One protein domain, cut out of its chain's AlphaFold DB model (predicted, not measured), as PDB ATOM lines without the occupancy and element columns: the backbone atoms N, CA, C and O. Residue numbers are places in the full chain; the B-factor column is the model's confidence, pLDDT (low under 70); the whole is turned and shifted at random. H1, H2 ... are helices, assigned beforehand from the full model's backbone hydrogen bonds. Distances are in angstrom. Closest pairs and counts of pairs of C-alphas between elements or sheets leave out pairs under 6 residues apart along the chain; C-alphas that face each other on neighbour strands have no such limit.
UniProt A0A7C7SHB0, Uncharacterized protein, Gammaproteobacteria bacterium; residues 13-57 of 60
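Overview. This is residues 13 to 57 of the 60 residues of an uncharacterized protein of Gammaproteobacteria bacterium (UniProt A0A7C7SHB0). Two long helices, H2 and H3, make a wide, open V whose corner is the link of residues 36 to 41, and a short helix, H1, folds back over the first part of H2, at the end away from that corner. The space between the two arms is empty, and residues 47 to 57, of which 47 to 55 belong to H3, stick out free. The printed part has 45 residues with three named helices, in the order H1, H2, H3 along the chain, and no named strand; its class is all helix. The whole is loose, with a radius of gyration of the C-alphas of 12.5 A, and flat, with spans of 30 by 28 by 11 A.

Along the chain. The printed part begins with H1, residues 13 to 17, whose first C-alpha, that of Phe 13, is at (-49.930, 31.183, 6.863); the helix measures 6.0 A from first to last C-alpha. After a tight link of 3 residues comes H2, residues 21 to 35, the longest helix by residues, 20.4 A from the C-alpha of Pro 21 at (-53.128, 28.817, -5.282) to that of Trp 35. A short link of 6 residues then leads to H3, residues 42 to 55, which measures 20.2 A and ends with the C-alpha of Leu 55 at (-33.114, 32.929, 16.435).

Arrangement. H1 and H2 touch, with 6 pairs of C-alphas within 8 A; the closest C-alphas are those of Tyr 17 and Leu 24, 4.9 A apart. H2 touches H1 with residues 23 to 28 alone. H2 and H3 are close but not clearly touching: their closest C-alphas, those of Trp 35 and Lys 45, are 7.7 A apart. The lines of H2 and H3 stand at a steep tilt of 60 degrees, and the two helices run opposite ways, with 18.7 A from centre to centre. H1 and H3 are apart. In H1, H2 and H3 every O i to N i+4 pair of the backbone is within hydrogen-bond range.

Size, cuts and confidence. The two C-alphas farthest apart are those of His 19 and Asp 41, 32.3 A. The C-alphas of the first and last printed residues, Phe 13 and Gly 57, are 17.1 A apart. Residues 36 to 41 stand free, as do residues 47 to 57. The printed part runs from residue 13 to residue 57 without a cut, and neither of its links is long. The mean pLDDT of the printed part is 94.0, and no printed residue is under 70.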
ATOM      1  N   PHE A  13     -50.634  31.139   8.152       87.00
ATOM      2  CA  PHE A  13     -49.930  31.183   6.863       87.00
ATOM      3  C   PHE A  13     -50.669  30.464   5.727       87.00
ATOM      4  O   PHE A  13     -50.577  30.901   4.584       87.00
ATOM      5  N   GLY A  14     -51.428  29.402   6.028       89.50
ATOM      6  CA  GLY A  14     -52.252  28.720   5.028       89.50
ATOM      7  C   GLY A  14     -53.332  29.641   4.457       89.50
ATOM      8  O   GLY A  14     -53.481  29.728   3.241       89.50
ATOM      9  N   GLY A  15     -54.016  30.397   5.320       92.44
ATOM     10  CA  GLY A  15     -55.017  31.384   4.908       92.44
ATOM     11  C   GLY A  15     -54.423  32.565   4.138       92.44
ATOM     12  O   GLY A  15     -55.042  33.048   3.194       92.44
ATOM     13  N   VAL A  16     -53.207  33.002   4.478       91.88
ATOM     14  CA  VAL A  16     -52.503  34.063   3.732       91.88
ATOM     15  C   VAL A  16     -52.040  33.572   2.355       91.88
ATOM     16  O   VAL A  16     -52.198  34.279   1.361       91.88
ATOM     17  N   TYR A  17     -51.494  32.358   2.252       93.06
ATOM     18  CA  TYR A  17     -51.073  31.811   0.959       93.06
ATOM     19  C   TYR A  17     -52.240  31.387   0.073       93.06
ATOM     20  O   TYR A  17     -52.069  31.326  -1.139       93.06
ATOM     21  N   ALA A  18     -53.434  31.182   0.629       94.00
ATOM     22  CA  ALA A  18     -54.628  30.859  -0.145       94.00
ATOM     23  C   ALA A  18     -55.053  31.951  -1.143       94.00
ATOM     24  O   ALA A  18     -55.764  31.645  -2.098       94.00
ATOM     25  N   HIS A  19     -54.562  33.187  -0.999       93.31
ATOM     26  CA  HIS A  19     -54.705  34.229  -2.027       93.31
ATOM     27  C   HIS A  19     -53.970  33.897  -3.339       93.31
ATOM     28  O   HIS A  19     -54.281  34.474  -4.378       93.31
ATOM     29  N   CYS A  20     -53.005  32.970  -3.317       94.25
ATOM     30  CA  CYS A  20     -52.259  32.506  -4.485       94.25
ATOM     31  C   CYS A  20     -52.177  30.964  -4.498       94.25
ATOM     32  O   CYS A  20     -51.342  30.386  -3.794       94.25
ATOM     33  N   PRO A  21     -53.010  30.277  -5.304       93.12
ATOM     34  CA  PRO A  21     -53.128  28.817  -5.282       93.12
ATOM     35  C   PRO A  21     -51.809  28.056  -5.476       93.12
ATOM     36  O   PRO A  21     -51.561  27.085  -4.764       93.12
ATOM     37  N   ASP A  22     -50.935  28.520  -6.371       94.62
ATOM     38  CA  ASP A  22     -49.649  27.862  -6.641       94.62
ATOM     39  C   ASP A  22     -48.709  27.928  -5.425       94.62
ATOM     40  O   ASP A  22     -48.037  26.951  -5.076       94.62
ATOM     41  N   LEU A  23     -48.696  29.068  -4.722       91.56
ATOM     42  CA  LEU A  23     -47.937  29.225  -3.481       91.56
ATOM     43  C   LEU A  23     -48.529  28.371  -2.361       91.56
ATOM     44  O   LEU A  23     -47.777  27.715  -1.636       91.56
ATOM     45  N   LEU A  24     -49.860  28.336  -2.241       94.12
ATOM     46  CA  LEU A  24     -50.543  27.475  -1.281       94.12
ATOM     47  C   LEU A  24     -50.199  26.000  -1.518       94.12
ATOM     48  O   LEU A  24     -49.880  25.289  -0.566       94.12
ATOM     49  N   GLN A  25     -50.213  25.543  -2.770       94.88
ATOM     50  CA  GLN A  25     -49.874  24.167  -3.126       94.88
ATOM     51  C   GLN A  25     -48.436  23.825  -2.712       94.88
ATOM     52  O   GLN A  25     -48.201  22.805  -2.056       94.88
ATOM     53  N   GLY A  26     -47.477  24.696  -3.045       94.62
ATOM     54  CA  GLY A  26     -46.078  24.523  -2.657       94.62
ATOM     55  C   GLY A  26     -45.880  24.515  -1.138       94.62
ATOM     56  O   GLY A  26     -45.127  23.686  -0.613       94.62
ATOM     57  N   PHE A  27     -46.586  25.398  -0.425       93.25
ATOM     58  CA  PHE A  27     -46.591  25.441   1.035       93.25
ATOM     59  C   PHE A  27     -47.127  24.137   1.630       93.25
ATOM     60  O   PHE A  27     -46.426  23.510   2.421       93.25
ATOM     61  N   MET A  28     -48.315  23.693   1.212       93.94
ATOM     62  CA  MET A  28     -48.956  22.489   1.746       93.94
ATOM     63  C   MET A  28     -48.110  21.239   1.517       93.94
ATOM     64  O   MET A  28     -47.950  20.429   2.430       93.94
ATOM     65  N   TYR A  29     -47.494  21.113   0.338       95.19
ATOM     66  CA  TYR A  29     -46.597  19.999   0.042       95.19
ATOM     67  C   TYR A  29     -45.394  19.960   0.997       95.19
ATOM     68  O   TYR A  29     -45.145  18.948   1.655       95.19
ATOM     69  N   ARG A  30     -44.654  21.070   1.121       92.50
ATOM     70  CA  ARG A  30     -43.452  21.126   1.975       92.50
ATOM     71  C   ARG A  30     -43.792  21.024   3.458       92.50
ATOM     72  O   ARG A  30     -43.072  20.360   4.203       92.50
ATOM     73  N   TYR A  31     -44.889  21.653   3.873       92.56
ATOM     74  CA  TYR A  31     -45.388  21.571   5.239       92.56
ATOM     75  C   TYR A  31     -45.749  20.123   5.589       92.56
ATOM     76  O   TYR A  31     -45.255  19.600   6.586       92.56
ATOM     77  N   GLY A  32     -46.515  19.437   4.736       93.31
ATOM     78  CA  GLY A  32     -46.865  18.029   4.925       93.31
ATOM     79  C   GLY A  32     -45.642  17.109   4.968       93.31
ATOM     80  O   GLY A  32     -45.560  16.242   5.840       93.31
ATOM     81  N   LEU A  33     -44.651  17.324   4.093       94.44
ATOM     82  CA  LEU A  33     -43.406  16.549   4.099       94.44
ATOM     83  C   LEU A  33     -42.662  16.633   5.435       94.44
ATOM     84  O   LEU A  33     -42.187  15.613   5.929       94.44
ATOM     85  N   LEU A  34     -42.558  17.825   6.025       92.50
ATOM     86  CA  LEU A  34     -41.850  18.009   7.291       92.50
ATOM     87  C   LEU A  34     -42.694  17.561   8.492       92.50
ATOM     88  O   LEU A  34     -42.206  16.867   9.385       92.50
ATOM     89  N   TRP A  35     -43.965  17.949   8.533       92.75
ATOM     90  CA  TRP A  35     -44.779  17.801   9.736       92.75
ATOM     91  C   TRP A  35     -45.495  16.459   9.812       92.75
ATOM     92  O   TRP A  35     -45.457  15.830  10.871       92.75
ATOM     93  N   SER A  36     -46.058  15.987   8.703       92.31
ATOM     94  CA  SER A  36     -46.939  14.812   8.671       92.31
ATOM     95  C   SER A  36     -46.260  13.549   8.145       92.31
ATOM     96  O   SER A  36     -46.622  12.453   8.561       92.31
ATOM     97  N   HIS A  37     -45.274  13.679   7.252       93.69
ATOM     98  CA  HIS A  37     -44.705  12.535   6.523       93.69
ATOM     99  C   HIS A  37     -43.199  12.329   6.721       93.69
ATOM    100  O   HIS A  37     -42.619  11.406   6.148       93.69
ATOM    101  N   SER A  38     -42.543  13.163   7.527       93.00
ATOM    102  CA  SER A  38     -41.113  13.005   7.789       93.00
ATOM    103  C   SER A  38     -40.844  11.838   8.740       93.00
ATOM    104  O   SER A  38     -41.648  11.544   9.622       93.00
ATOM    105  N   ARG A  39     -39.652  11.248   8.620       94.88
ATOM    106  CA  ARG A  39     -39.131  10.226   9.546       94.88
ATOM    107  C   ARG A  39     -38.463  10.808  10.797       94.88
ATOM    108  O   ARG A  39     -37.975  10.045  11.623       94.88
ATOM    109  N   LEU A  40     -38.382  12.136  10.913       93.06
ATOM    110  CA  LEU A  40     -37.832  12.797  12.093       93.06
ATOM    111  C   LEU A  40     -38.780  12.647  13.278       93.06
ATOM    112  O   LEU A  40     -40.000  12.772  13.135       93.06
ATOM    113  N   ASP A  41     -38.175  12.454  14.445       95.00
ATOM    114  CA  ASP A  41     -38.873  12.433  15.719       95.00
ATOM    115  C   ASP A  41     -39.721  13.715  15.916       95.00
ATOM    116  O   ASP A  41     -39.239  14.822  15.634       95.00
ATOM    117  N   PRO A  42     -40.986  13.601  16.366       93.50
ATOM    118  CA  PRO A  42     -41.852  14.753  16.598       93.50
ATOM    119  C   PRO A  42     -41.270  15.799  17.553       93.50
ATOM    120  O   PRO A  42     -41.339  16.989  17.245       93.50
ATOM    121  N   VAL A  43     -40.641  15.377  18.655       95.56
ATOM    122  CA  VAL A  43     -40.052  16.295  19.643       95.56
ATOM    123  C   VAL A  43     -38.879  17.046  19.021       95.56
ATOM    124  O   VAL A  43     -38.769  18.264  19.175       95.56
ATOM    125  N   LEU A  44     -38.036  16.359  18.248       95.69
ATOM    126  CA  LEU A  44     -36.942  17.001  17.525       95.69
ATOM    127  C   LEU A  44     -37.446  18.078  16.549       95.69
ATOM    128  O   LEU A  44     -36.858  19.161  16.486       95.69
ATOM    129  N   LYS A  45     -38.534  17.817  15.812       96.12
ATOM    130  CA  LYS A  45     -39.131  18.808  14.896       96.12
ATOM    131  C   LYS A  45     -39.562  20.071  15.639       96.12
ATOM    132  O   LYS A  45     -39.255  21.177  15.186       96.12
ATOM    133  N   ASP A  46     -40.209  19.918  16.789       94.88
ATOM    134  CA  ASP A  46     -40.636  21.056  17.600       94.88
ATOM    135  C   ASP A  46     -39.460  21.825  18.205       94.88
ATOM    136  O   ASP A  46     -39.445  23.056  18.149       94.88
ATOM    137  N   LEU A  47     -38.427  21.138  18.699       96.19
ATOM    138  CA  LEU A  47     -37.225  21.795  19.222       96.19
ATOM    139  C   LEU A  47     -36.501  22.611  18.143       96.19
ATOM    140  O   LEU A  47     -36.087  23.745  18.397       96.19
ATOM    141  N   VAL A  48     -36.378  22.072  16.928       95.38
ATOM    142  CA  VAL A  48     -35.790  22.797  15.793       95.38
ATOM    143  C   VAL A  48     -36.650  24.004  15.416       95.38
ATOM    144  O   VAL A  48     -36.102  25.090  15.204       95.38
ATOM    145  N   ARG A  49     -37.982  23.850  15.383       93.94
ATOM    146  CA  ARG A  49     -38.914  24.957  15.126       93.94
ATOM    147  C   ARG A  49     -38.757  26.069  16.161       93.94
ATOM    148  O   ARG A  49     -38.590  27.222  15.770       93.94
ATOM    149  N   LEU A  50     -38.753  25.735  17.452       95.31
ATOM    150  CA  LEU A  50     -38.604  26.702  18.543       95.31
ATOM    151  C   LEU A  50     -37.241  27.392  18.508       95.31
ATOM    152  O   LEU A  50     -37.170  28.613  18.638       95.31
ATOM    153  N   LYS A  51     -36.158  26.641  18.288       96.50
ATOM    154  CA  LYS A  51     -34.819  27.219  18.121       96.50
ATOM    155  C   LYS A  51     -34.801  28.220  16.965       96.50
ATOM    156  O   LYS A  51     -34.306  29.329  17.134       96.50
ATOM    157  N   SER A  52     -35.351  27.842  15.811       95.81
ATOM    158  CA  SER A  52     -35.407  28.707  14.629       95.81
ATOM    159  C   SER A  52     -36.246  29.964  14.880       95.81
ATOM    160  O   SER A  52     -35.804  31.064  14.561       95.81
ATOM    161  N   ALA A  53     -37.413  29.824  15.514       95.06
ATOM    162  CA  ALA A  53     -38.271  30.953  15.861       95.06
ATOM    163  C   ALA A  53     -37.554  31.947  16.789       95.06
ATOM    164  O   ALA A  53     -37.516  33.138  16.491       95.06
ATOM    165  N   ASN A  54     -36.893  31.449  17.840       95.69
ATOM    166  CA  ASN A  54     -36.117  32.283  18.763       95.69
ATOM    167  C   ASN A  54     -34.962  33.011  18.063       95.69
ATOM    168  O   ASN A  54     -34.777  34.205  18.276       95.69
ATOM    169  N   LEU A  55     -34.214  32.320  17.193       97.25
ATOM    170  CA  LEU A  55     -33.114  32.929  16.435       97.25
ATOM    171  C   LEU A  55     -33.582  34.052  15.499       97.25
ATOM    172  O   LEU A  55     -32.824  34.985  15.251       97.25
ATOM    173  N   ASN A  56     -34.814  33.969  14.993       95.88
ATOM    174  CA  ASN A  56     -35.390  34.968  14.094       95.88
ATOM    175  C   ASN A  56     -36.265  36.009  14.816       95.88
ATOM    176  O   ASN A  56     -36.873  36.849  14.156       95.88
ATOM    177  N   GLY A  57     -36.375  35.956  16.150       94.62
ATOM    178  CA  GLY A  57     -37.284  36.826  16.901       94.62
ATOM    179  C   GLY A  57     -38.761  36.633  16.528       94.62
ATOM    180  O   GLY A  57     -39.562  37.553  16.682       94.62
TER     181      GLY A  57